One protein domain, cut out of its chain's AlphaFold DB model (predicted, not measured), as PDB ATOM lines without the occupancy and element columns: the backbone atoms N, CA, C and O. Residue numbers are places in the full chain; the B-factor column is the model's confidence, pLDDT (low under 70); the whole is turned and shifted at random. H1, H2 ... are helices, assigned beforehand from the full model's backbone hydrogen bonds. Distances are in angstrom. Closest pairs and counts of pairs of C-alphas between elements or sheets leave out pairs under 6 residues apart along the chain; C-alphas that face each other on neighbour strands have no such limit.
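AT A GLANCE: This is residues 666 to 744 of the 1007 residues of the protein "Endo-1,3(4)-beta-glucanase" of Schizosaccharomyces japonicus (strain yFS275 / FY16936) (UniProt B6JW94). Three helices, H2, H3 and H4, make a small bundle, their centres in a triangle and their lines at shallow tilts, with H3 running opposite to the other two. H1 packs on H2 alone and is apart from H3 and H4, and the tail after H4 reaches out to Ala 744. The printed part has 79 residues, with four named helices in the order H1, H2, H3, H4 and no named strand, and its class is all helix. It is compact, with a radius of gyration of the C-alphas of 12.5 A and spans of 37 by 28 by 21 A.

HOW THE PARTS SIT: H4, residues 724 to 735, touches H3, residues 701 to 708, opposite ways at a shallow tilt of 21 degrees; their closest C-alphas, those of Ala 731 and Pro 701, are 4.8 A apart. H2, residues 688 to 696, is the hub, touching three helices. It touches H3 opposite ways at a shallow tilt of 23 degrees, the closest C-alphas being Tyr 693 and Ala 704 at 5.2 A. H4 only just touches H2, with 3 pairs of C-alphas within 8 A and with residues 727 to 731 alone; the closest, Tyr 727 and Ala 694, are 6.1 A apart, and the two run the same way at a shallow tilt of 22 degrees. H1, residues 666 to 677, touches H2 opposite ways at a tilt of 35.5 degrees, only just steep, with the C-alphas of Val 669 and Leu 696 closest at 6.4 A. H1 and H2, H2 and H3, and H3 and H4 are helical hairpins. In H1, H2, H3 and H4 every O i to N i+4 pair is within hydrogen-bond range.

IN THESE COORDINATES: H4 spans 16.3 A and ends at C-alpha 735 (52.849, -17.580, 52.801). H1 spans 14.8 A from C-alpha 666 (51.658, -6.100, 47.204). H2 spans 12.3 A and H3 10.6 A.

THE WHOLE: The farthest C-alphas, Ser 683 and Ala 744, are 39.3 A apart. The printed part has no cut. The link from H3 to H4, residues 709 to 723, is long. No printed residue is under 70 in pLDDT.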
ATOM      1  N   PRO A 666      52.856  -5.350  46.804       95.50
ATOM      2  CA  PRO A 666      51.658  -6.100  47.204       95.50
ATOM      3  C   PRO A 666      50.349  -5.311  47.112       95.50
ATOM      4  O   PRO A 666      49.326  -5.856  46.709       95.50
ATOM      5  N   ALA A 667      50.375  -4.019  47.452       95.56
ATOM      6  CA  ALA A 667      49.197  -3.158  47.367       95.56
ATOM      7  C   ALA A 667      48.718  -2.954  45.919       95.56
ATOM      8  O   ALA A 667      47.516  -2.940  45.670       95.56
ATOM      9  N   PHE A 668      49.649  -2.831  44.969       96.81
ATOM     10  CA  PHE A 668      49.320  -2.725  43.551       96.81
ATOM     11  C   PHE A 668      48.775  -4.048  43.011       96.81
ATOM     12  O   PHE A 668      47.717  -4.055  42.393       96.81
ATOM     13  N   VAL A 669      49.433  -5.169  43.322       98.00
ATOM     14  CA  VAL A 669      48.975  -6.506  42.913       98.00
ATOM     15  C   VAL A 669      47.561  -6.791  43.428       98.00
ATOM     16  O   VAL A 669      46.727  -7.299  42.682       98.00
ATOM     17  N   ALA A 670      47.260  -6.432  44.682       97.81
ATOM     18  CA  ALA A 670      45.913  -6.563  45.234       97.81
ATOM     19  C   ALA A 670      44.892  -5.712  44.464       97.81
ATOM     20  O   ALA A 670      43.837  -6.218  44.086       97.81
ATOM     21  N   LYS A 671      45.223  -4.442  44.195       97.00
ATOM     22  CA  LYS A 671      44.362  -3.512  43.456       97.00
ATOM     23  C   LYS A 671      44.077  -4.015  42.038       97.00
ATOM     24  O   LYS A 671      42.919  -4.143  41.669       97.00
ATOM     25  N   GLU A 672      45.110  -4.347  41.270       97.88
ATOM     26  CA  GLU A 672      44.991  -4.877  39.904       97.88
ATOM     27  C   GLU A 672      44.146  -6.160  39.873       97.88
ATOM     28  O   GLU A 672      43.256  -6.319  39.029       97.88
ATOM     29  N   TRP A 673      44.375  -7.054  40.840       98.44
ATOM     30  CA  TRP A 673      43.602  -8.280  40.967       98.44
ATOM     31  C   TRP A 673      42.118  -8.007  41.209       98.44
ATOM     32  O   TRP A 673      41.270  -8.546  40.500       98.44
ATOM     33  N   GLU A 674      41.798  -7.172  42.197       97.69
ATOM     34  CA  GLU A 674      40.422  -6.838  42.569       97.69
ATOM     35  C   GLU A 674      39.691  -6.055  41.470       97.69
ATOM     36  O   GLU A 674      38.512  -6.317  41.226       97.69
ATOM     37  N   SER A 675      40.384  -5.131  40.799       95.50
ATOM     38  CA  SER A 675      39.817  -4.273  39.756       95.50
ATOM     39  C   SER A 675      39.494  -5.035  38.468       95.50
ATOM     40  O   SER A 675      38.462  -4.764  37.852       95.50
ATOM     41  N   LEU A 676      40.370  -5.951  38.030       95.75
ATOM     42  CA  LEU A 676      40.328  -6.494  36.663       95.75
ATOM     43  C   LEU A 676      40.365  -8.027  36.598       95.75
ATOM     44  O   LEU A 676      39.609  -8.638  35.839       95.75
ATOM     45  N   LEU A 677      41.246  -8.669  37.369       98.06
ATOM     46  CA  LEU A 677      41.582 -10.082  37.154       98.06
ATOM     47  C   LEU A 677      40.616 -11.042  37.853       98.06
ATOM     48  O   LEU A 677      40.239 -12.060  37.271       98.06
ATOM     49  N   ALA A 678      40.170 -10.718  39.068       97.38
ATOM     50  CA  ALA A 678      39.324 -11.586  39.883       97.38
ATOM     51  C   ALA A 678      38.008 -11.956  39.182       97.38
ATOM     52  O   ALA A 678      37.538 -13.083  39.306       97.38
ATOM     53  N   SER A 679      37.418 -11.031  38.420       95.50
ATOM     54  CA  SER A 679      36.193 -11.289  37.655       95.50
ATOM     55  C   SER A 679      36.417 -12.100  36.380       95.50
ATOM     56  O   SER A 679      35.475 -12.717  35.886       95.50
ATOM     57  N   ALA A 680      37.635 -12.096  35.832       95.06
ATOM     58  CA  ALA A 680      37.971 -12.779  34.584       95.06
ATOM     59  C   ALA A 680      38.587 -14.171  34.810       95.06
ATOM     60  O   ALA A 680      38.516 -15.018  33.918       95.06
ATOM     61  N   ILE A 681      39.161 -14.429  35.991       97.06
ATOM     62  CA  ILE A 681      40.040 -15.579  36.255       97.06
ATOM     63  C   ILE A 681      39.410 -16.948  35.963       97.06
ATOM     64  O   ILE A 681      40.108 -17.857  35.522       97.06
ATOM     65  N   ASP A 682      38.100 -17.105  36.166       95.00
ATOM     66  CA  ASP A 682      37.402 -18.376  35.929       95.00
ATOM     67  C   ASP A 682      37.227 -18.699  34.438       95.00
ATOM     68  O   ASP A 682      37.006 -19.855  34.081       95.00
ATOM     69  N   SER A 683      37.350 -17.693  33.566       95.62
ATOM     70  CA  SER A 683      37.297 -17.856  32.107       95.62
ATOM     71  C   SER A 683      38.664 -18.109  31.466       95.62
ATOM     72  O   SER A 683      38.730 -18.474  30.294       95.62
ATOM     73  N   VAL A 684      39.753 -17.942  32.223       97.56
ATOM     74  CA  VAL A 684      41.116 -18.160  31.731       97.56
ATOM     75  C   VAL A 684      41.446 -19.644  31.841       97.56
ATOM     76  O   VAL A 684      41.553 -20.185  32.940       97.56
ATOM     77  N   THR A 685      41.589 -20.315  30.701       96.12
ATOM     78  CA  THR A 685      41.801 -21.773  30.633       96.12
ATOM     79  C   THR A 685      43.162 -22.174  30.068       96.12
ATOM     80  O   THR A 685      43.368 -23.344  29.764       96.12
ATOM     81  N   ASP A 686      44.068 -21.220  29.883       95.88
ATOM     82  CA  ASP A 686      45.400 -21.408  29.308       95.88
ATOM     83  C   ASP A 686      46.508 -21.031  30.313       95.88
ATOM     84  O   ASP A 686      46.240 -20.725  31.481       95.88
ATOM     85  N   GLY A 687      47.765 -21.055  29.851       97.38
ATOM     86  CA  GLY A 687      48.961 -20.828  30.668       97.38
ATOM     87  C   GLY A 687      48.999 -19.488  31.409       97.38
ATOM     88  O   GLY A 687      49.690 -19.356  32.422       97.38
ATOM     89  N   TRP A 688      48.215 -18.501  30.963       98.44
ATOM     90  CA  TRP A 688      48.108 -17.212  31.639       98.44
ATOM     91  C   TRP A 688      47.464 -17.342  33.015       98.44
ATOM     92  O   TRP A 688      47.820 -16.585  33.913       98.44
ATOM     93  N   ARG A 689      46.584 -18.331  33.238       98.56
ATOM     94  CA  ARG A 689      45.961 -18.542  34.553       98.56
ATOM     95  C   ARG A 689      47.015 -18.748  35.641       98.56
ATOM     96  O   ARG A 689      46.908 -18.150  36.711       98.56
ATOM     97  N   GLY A 690      48.043 -19.551  35.365       98.50
ATOM     98  CA  GLY A 690      49.159 -19.770  36.281       98.50
ATOM     99  C   GLY A 690      49.960 -18.499  36.535       98.50
ATOM    100  O   GLY A 690      50.233 -18.187  37.687       98.50
ATOM    101  N   ILE A 691      50.265 -17.715  35.499       98.75
ATOM    102  CA  ILE A 691      50.974 -16.434  35.656       98.75
ATOM    103  C   ILE A 691      50.192 -15.483  36.574       98.75
ATOM    104  O   ILE A 691      50.763 -14.926  37.512       98.75
ATOM    105  N   LEU A 692      48.876 -15.349  36.363       98.81
ATOM    106  CA  LEU A 692      48.023 -14.479  37.174       98.81
ATOM    107  C   LEU A 692      48.009 -14.907  38.654       98.81
ATOM    108  O   LEU A 692      48.141 -14.058  39.538       98.81
ATOM    109  N   TYR A 693      47.900 -16.209  38.949       98.81
ATOM    110  CA  TYR A 693      47.965 -16.710  40.330       98.81
ATOM    111  C   TYR A 693      49.366 -16.604  40.947       98.81
ATOM    112  O   TYR A 693      49.485 -16.327  42.139       98.81
ATOM    113  N   ALA A 694      50.431 -16.790  40.164       98.56
ATOM    114  CA  ALA A 694      51.801 -16.625  40.642       98.56
ATOM    115  C   ALA A 694      52.092 -15.158  41.010       98.56
ATOM    116  O   ALA A 694      52.674 -14.902  42.061       98.56
ATOM    117  N   ASN A 695      51.600 -14.195  40.222       98.62
ATOM    118  CA  ASN A 695      51.603 -12.774  40.584       98.62
ATOM    119  C   ASN A 695      50.773 -12.511  41.848       98.62
ATOM    120  O   ASN A 695      51.256 -11.856  42.771       98.62
ATOM    121  N   LEU A 696      49.561 -13.082  41.943       98.56
ATOM    122  CA  LEU A 696      48.711 -12.941  43.129       98.56
ATOM    123  C   LEU A 696      49.428 -13.376  44.411       98.56
ATOM    124  O   LEU A 696      49.142 -12.813  45.464       98.56
ATOM    125  N   ALA A 697      50.381 -14.311  44.348       97.94
ATOM    126  CA  ALA A 697      51.133 -14.743  45.521       97.94
ATOM    127  C   ALA A 697      51.841 -13.593  46.264       97.94
ATOM    128  O   ALA A 697      52.037 -13.686  47.473       97.94
ATOM    129  N   ILE A 698      52.165 -12.492  45.578       97.50
ATOM    130  CA  ILE A 698      52.777 -11.301  46.183       97.50
ATOM    131  C   ILE A 698      51.814 -10.611  47.170       97.50
ATOM    132  O   ILE A 698      52.246 -10.088  48.199       97.50
ATOM    133  N   ALA A 699      50.507 -10.621  46.886       97.31
ATOM    134  CA  ALA A 699      49.476  -9.996  47.720       97.31
ATOM    135  C   ALA A 699      48.682 -10.998  48.576       97.31
ATOM    136  O   ALA A 699      48.286 -10.690  49.699       97.31
ATOM    137  N   ASN A 700      48.439 -12.198  48.048       97.50
ATOM    138  CA  ASN A 700      47.669 -13.266  48.676       97.50
ATOM    139  C   ASN A 700      48.325 -14.640  48.413       97.50
ATOM    140  O   ASN A 700      47.824 -15.443  47.614       97.50
ATOM    141  N   PRO A 701      49.443 -14.933  49.100       96.88
ATOM    142  CA  PRO A 701      50.198 -16.170  48.902       96.88
ATOM    143  C   PRO A 701      49.400 -17.430  49.252       96.88
ATOM    144  O   PRO A 701      49.567 -18.460  48.608       96.88
ATOM    145  N   THR A 702      48.472 -17.358  50.211       96.69
ATOM    146  CA  THR A 702      47.625 -18.499  50.587       96.69
ATOM    147  C   THR A 702      46.662 -18.903  49.466       96.69
ATOM    148  O   THR A 702      46.488 -20.098  49.216       96.69
ATOM    149  N   ALA A 703      46.051 -17.937  48.769       97.88
ATOM    150  CA  ALA A 703      45.170 -18.223  47.636       97.88
ATOM    151  C   ALA A 703      45.944 -18.824  46.455       97.88
ATOM    152  O   ALA A 703      45.512 -19.826  45.888       97.88
ATOM    153  N   ALA A 704      47.110 -18.257  46.136       98.25
ATOM    154  CA  ALA A 704      47.989 -18.778  45.094       98.25
ATOM    155  C   ALA A 704      48.475 -20.201  45.414       98.25
ATOM    156  O   ALA A 704      48.352 -21.095  44.583       98.25
ATOM    157  N   TYR A 705      48.942 -20.446  46.644       98.44
ATOM    158  CA  TYR A 705      49.357 -21.779  47.082       98.44
ATOM    159  C   TYR A 705      48.212 -22.787  46.945       98.44
ATOM    160  O   TYR A 705      48.394 -23.830  46.330       98.44
ATOM    161  N   SER A 706      47.008 -22.428  47.408       97.94
ATOM    162  CA  SER A 706      45.814 -23.279  47.293       97.94
ATOM    163  C   SER A 706      45.419 -23.577  45.843       97.94
ATOM    164  O   SER A 706      44.803 -24.607  45.580       97.94
ATOM    165  N   PHE A 707      45.731 -22.683  44.899       98.19
ATOM    166  CA  PHE A 707      45.520 -22.909  43.470       98.19
ATOM    167  C   PHE A 707      46.531 -23.910  42.895       98.19
ATOM    168  O   PHE A 707      46.131 -24.857  42.224       98.19
ATOM    169  N   PHE A 708      47.821 -23.742  43.192       98.44
ATOM    170  CA  PHE A 708      48.872 -24.610  42.655       98.44
ATOM    171  C   PHE A 708      48.952 -25.981  43.339       98.44
ATOM    172  O   PHE A 708      49.374 -26.950  42.716       98.44
ATOM    173  N   SER A 709      48.526 -26.100  44.598       96.81
ATOM    174  CA  SER A 709      48.598 -27.347  45.373       96.81
ATOM    175  C   SER A 709      47.349 -28.234  45.246       96.81
ATOM    176  O   SER A 709      47.101 -29.078  46.109       96.81
ATOM    177  N   GLN A 710      46.512 -28.025  44.225       95.75
ATOM    178  CA  GLN A 710      45.312 -28.837  44.002       95.75
ATOM    179  C   GLN A 710      45.682 -30.258  43.560       95.75
ATOM    180  O   GLN A 710      46.550 -30.444  42.714       95.75
ATOM    181  N   GLU A 711      44.970 -31.266  44.073       89.38
ATOM    182  CA  GLU A 711      45.240 -32.684  43.771       89.38
ATOM    183  C   GLU A 711      45.156 -33.010  42.267       89.38
ATOM    184  O   GLU A 711      45.907 -33.842  41.773       89.38
ATOM    185  N   ASN A 712      44.272 -32.326  41.532       90.38
ATOM    186  CA  ASN A 712      44.098 -32.481  40.084       90.38
ATOM    187  C   ASN A 712      44.436 -31.179  39.346       90.38
ATOM    188  O   ASN A 712      43.625 -30.688  38.560       90.38
ATOM    189  N   PHE A 713      45.592 -30.584  39.652       96.44
ATOM    190  CA  PHE A 713      46.059 -29.382  38.965       96.44
ATOM    191  C   PHE A 713      46.159 -29.617  37.447       96.44
ATOM    192  O   PHE A 713      46.787 -30.576  36.996       96.44
ATOM    193  N   ASP A 714      45.537 -28.737  36.660       96.25
ATOM    194  CA  ASP A 714      45.575 -28.795  35.199       96.25
ATOM    195  C   ASP A 714      46.847 -28.115  34.680       96.25
ATOM    196  O   ASP A 714      47.018 -26.899  34.790       96.25
ATOM    197  N   THR A 715      47.751 -28.899  34.094       94.25
ATOM    198  CA  THR A 715      49.023 -28.392  33.568       94.25
ATOM    199  C   THR A 715      48.849 -27.461  32.370       94.25
ATOM    200  O   THR A 715      49.776 -26.710  32.071       94.25
ATOM    201  N   ALA A 716      47.671 -27.422  31.733       96.06
ATOM    202  CA  ALA A 716      47.349 -26.417  30.719       96.06
ATOM    203  C   ALA A 716      47.354 -24.982  31.279       96.06
ATOM    204  O   ALA A 716      47.455 -24.030  30.508       96.06
ATOM    205  N   TYR A 717      47.280 -24.817  32.606       97.88
ATOM    206  CA  TYR A 717      47.376 -23.520  33.279       97.88
ATOM    207  C   TYR A 717      48.811 -23.035  33.494       97.88
ATOM    208  O   TYR A 717      48.997 -21.954  34.048       97.88
ATOM    209  N   LEU A 718      49.830 -23.784  33.066       97.44
ATOM    210  CA  LEU A 718      51.225 -23.347  33.119       97.44
ATOM    211  C   LEU A 718      51.659 -22.766  31.773       97.44
ATOM    212  O   LEU A 718      51.494 -23.394  30.729       97.44
ATOM    213  N   ASP A 719      52.268 -21.581  31.807       97.88
ATOM    214  CA  ASP A 719      53.040 -21.070  30.673       97.88
ATOM    215  C   ASP A 719      54.248 -21.979  30.391       97.88
ATOM    216  O   ASP A 719      54.843 -22.553  31.306       97.88
ATOM    217  N   GLY A 720      54.666 -22.065  29.127       95.06
ATOM    218  CA  GLY A 720      55.801 -22.887  28.698       95.06
ATOM    219  C   GLY A 720      57.141 -22.498  29.343       95.06
ATOM    220  O   GLY A 720      58.059 -23.321  29.382       95.06
ATOM    221  N   GLY A 721      57.244 -21.274  29.879       96.19
ATOM    222  CA  GLY A 721      58.374 -20.787  30.676       96.19
ATOM    223  C   GLY A 721      58.239 -20.982  32.191       96.19
ATOM    224  O   GLY A 721      59.043 -20.428  32.933       96.19
ATOM    225  N   SER A 722      57.236 -21.727  32.669       95.75
ATOM    226  CA  SER A 722      56.936 -21.896  34.100       95.75
ATOM    227  C   SER A 722      56.978 -23.363  34.533       95.75
ATOM    228  O   SER A 722      56.657 -24.257  33.753       95.75
ATOM    229  N   CYS A 723      57.341 -23.609  35.793       95.62
ATOM    230  CA  CYS A 723      57.240 -24.919  36.436       95.62
ATOM    231  C   CYS A 723      56.335 -24.844  37.673       95.62
ATOM    232  O   CYS A 723      56.335 -23.856  38.415       95.62
ATOM    233  N   LEU A 724      55.544 -25.895  37.886       98.50
ATOM    234  CA  LEU A 724      54.619 -26.009  39.006       98.50
ATOM    235  C   LEU A 724      55.373 -26.057  40.334       98.50
ATOM    236  O   LEU A 724      54.954 -25.409  41.290       98.50
ATOM    237  N   SER A 725      56.499 -26.776  40.386       98.50
ATOM    238  CA  SER A 725      57.348 -26.851  41.581       98.50
ATOM    239  C   SER A 725      57.765 -25.464  42.077       98.50
ATOM    240  O   SER A 725      57.592 -25.167  43.260       98.50
ATOM    241  N   TRP A 726      58.219 -24.589  41.174       98.56
ATOM    242  CA  TRP A 726      58.569 -23.211  41.515       98.56
ATOM    243  C   TRP A 726      57.356 -22.392  41.949       98.56
ATOM    244  O   TRP A 726      57.443 -21.686  42.944       98.56
ATOM    245  N   TYR A 727      56.213 -22.481  41.266       98.69
ATOM    246  CA  TYR A 727      55.027 -21.707  41.658       98.69
ATOM    247  C   TYR A 727      54.447 -22.132  43.010       98.69
ATOM    248  O   TYR A 727      54.058 -21.266  43.800       98.69
ATOM    249  N   ILE A 728      54.477 -23.427  43.337       98.69
ATOM    250  CA  ILE A 728      54.165 -23.896  44.692       98.69
ATOM    251  C   ILE A 728      55.202 -23.341  45.677       98.69
ATOM    252  O   ILE A 728      54.817 -22.800  46.713       98.69
ATOM    253  N   ALA A 729      56.500 -23.425  45.362       98.38
ATOM    254  CA  ALA A 729      57.567 -22.950  46.240       98.38
ATOM    255  C   ALA A 729      57.535 -21.427  46.473       98.38
ATOM    256  O   ALA A 729      57.764 -20.955  47.587       98.38
ATOM    257  N   TYR A 730      57.217 -20.644  45.451       98.19
ATOM    258  CA  TYR A 730      57.097 -19.196  45.534       98.19
ATOM    259  C   TYR A 730      55.905 -18.806  46.415       98.19
ATOM    260  O   TYR A 730      56.064 -18.063  47.384       98.19
ATOM    261  N   ALA A 731      54.726 -19.378  46.147       98.12
ATOM    262  CA  ALA A 731      53.518 -19.079  46.910       98.12
ATOM    263  C   ALA A 731      53.587 -19.582  48.362       98.12
ATOM    264  O   ALA A 731      53.260 -18.838  49.286       98.12
ATOM    265  N   ALA A 732      54.052 -20.816  48.588       97.38
ATOM    266  CA  ALA A 732      54.220 -21.367  49.933       97.38
ATOM    267  C   ALA A 732      55.264 -20.583  50.737       97.38
ATOM    268  O   ALA A 732      54.998 -20.217  51.881       97.38
ATOM    269  N   GLY A 733      56.407 -20.273  50.116       96.38
ATOM    270  CA  GLY A 733      57.495 -19.535  50.750       96.38
ATOM    271  C   GLY A 733      57.066 -18.142  51.210       96.38
ATOM    272  O   GLY A 733      57.352 -17.758  52.342       96.38
ATOM    273  N   LEU A 734      56.325 -17.409  50.369       95.50
ATOM    274  CA  LEU A 734      55.749 -16.107  50.727       95.50
ATOM    275  C   LEU A 734      54.635 -16.209  51.780       95.50
ATOM    276  O   LEU A 734      54.452 -15.277  52.564       95.50
ATOM    277  N   SER A 735      53.890 -17.319  51.800       93.38
ATOM    278  CA  SER A 735      52.849 -17.580  52.801       93.38
ATOM    279  C   SER A 735      53.464 -17.757  54.189       93.38
ATOM    280  O   SER A 735      52.991 -17.158  55.155       93.38
ATOM    281  N   GLY A 736      54.503 -18.595  54.306       90.06
ATOM    282  CA  GLY A 736      55.169 -18.915  55.576       90.06
ATOM    283  C   GLY A 736      54.264 -19.573  56.630       90.06
ATOM    284  O   GLY A 736      54.676 -19.761  57.776       90.06
ATOM    285  N   VAL A 737      53.020 -19.904  56.268       91.69
ATOM    286  CA  VAL A 737      52.027 -20.519  57.153       91.69
ATOM    287  C   VAL A 737      52.469 -21.933  57.505       91.69
ATOM    288  O   VAL A 737      52.839 -22.709  56.627       91.69
ATOM    289  N   ASP A 738      52.432 -22.248  58.802       93.31
ATOM    290  CA  ASP A 738      52.815 -23.549  59.362       93.31
ATOM    291  C   ASP A 738      54.223 -24.015  58.944       93.31
ATOM    292  O   ASP A 738      54.506 -25.212  58.871       93.31
ATOM    293  N   ALA A 739      55.125 -23.061  58.682       94.06
ATOM    294  CA  ALA A 739      56.482 -23.356  58.259       94.06
ATOM    295  C   ALA A 739      57.255 -24.152  59.325       94.06
ATOM    296  O   ALA A 739      57.409 -23.727  60.472       94.06
ATOM    297  N   VAL A 740      57.770 -25.310  58.915       95.56
ATOM    298  CA  VAL A 740      58.642 -26.192  59.711       95.56
ATOM    299  C   VAL A 740      60.088 -26.160  59.216       95.56
ATOM    300  O   VAL A 740      61.001 -26.543  59.948       95.56
ATOM    301  N   TYR A 741      60.295 -25.672  57.992       94.88
ATOM    302  CA  TYR A 741      61.590 -25.534  57.346       94.88
ATOM    303  C   TYR A 741      61.775 -24.112  56.811       94.88
ATOM    304  O   TYR A 741      60.867 -23.537  56.211       94.88
ATOM    305  N   TYR A 742      62.973 -23.572  57.014       93.31
ATOM    306  CA  TYR A 742      63.406 -22.276  56.502       93.31
ATOM    307  C   TYR A 742      64.729 -22.504  55.765       93.31
ATOM    308  O   TYR A 742      65.706 -22.886  56.421       93.31
ATOM    309  N   PRO A 743      64.782 -22.317  54.435       88.44
ATOM    310  CA  PRO A 743      66.028 -22.425  53.694       88.44
ATOM    311  C   PRO A 743      67.066 -21.445  54.236       88.44
ATOM    312  O   PRO A 743      66.734 -20.340  54.672       88.44
ATOM    313  N   ALA A 744      68.340 -21.828  54.181       76.81
ATOM    314  CA  ALA A 744      69.411 -20.889  54.474       76.81
ATOM    315  C   ALA A 744      69.380 -19.755  53.437       76.81
ATOM    316  O   ALA A 744      69.484 -20.004  52.238       76.81
TER     317      ALA A 744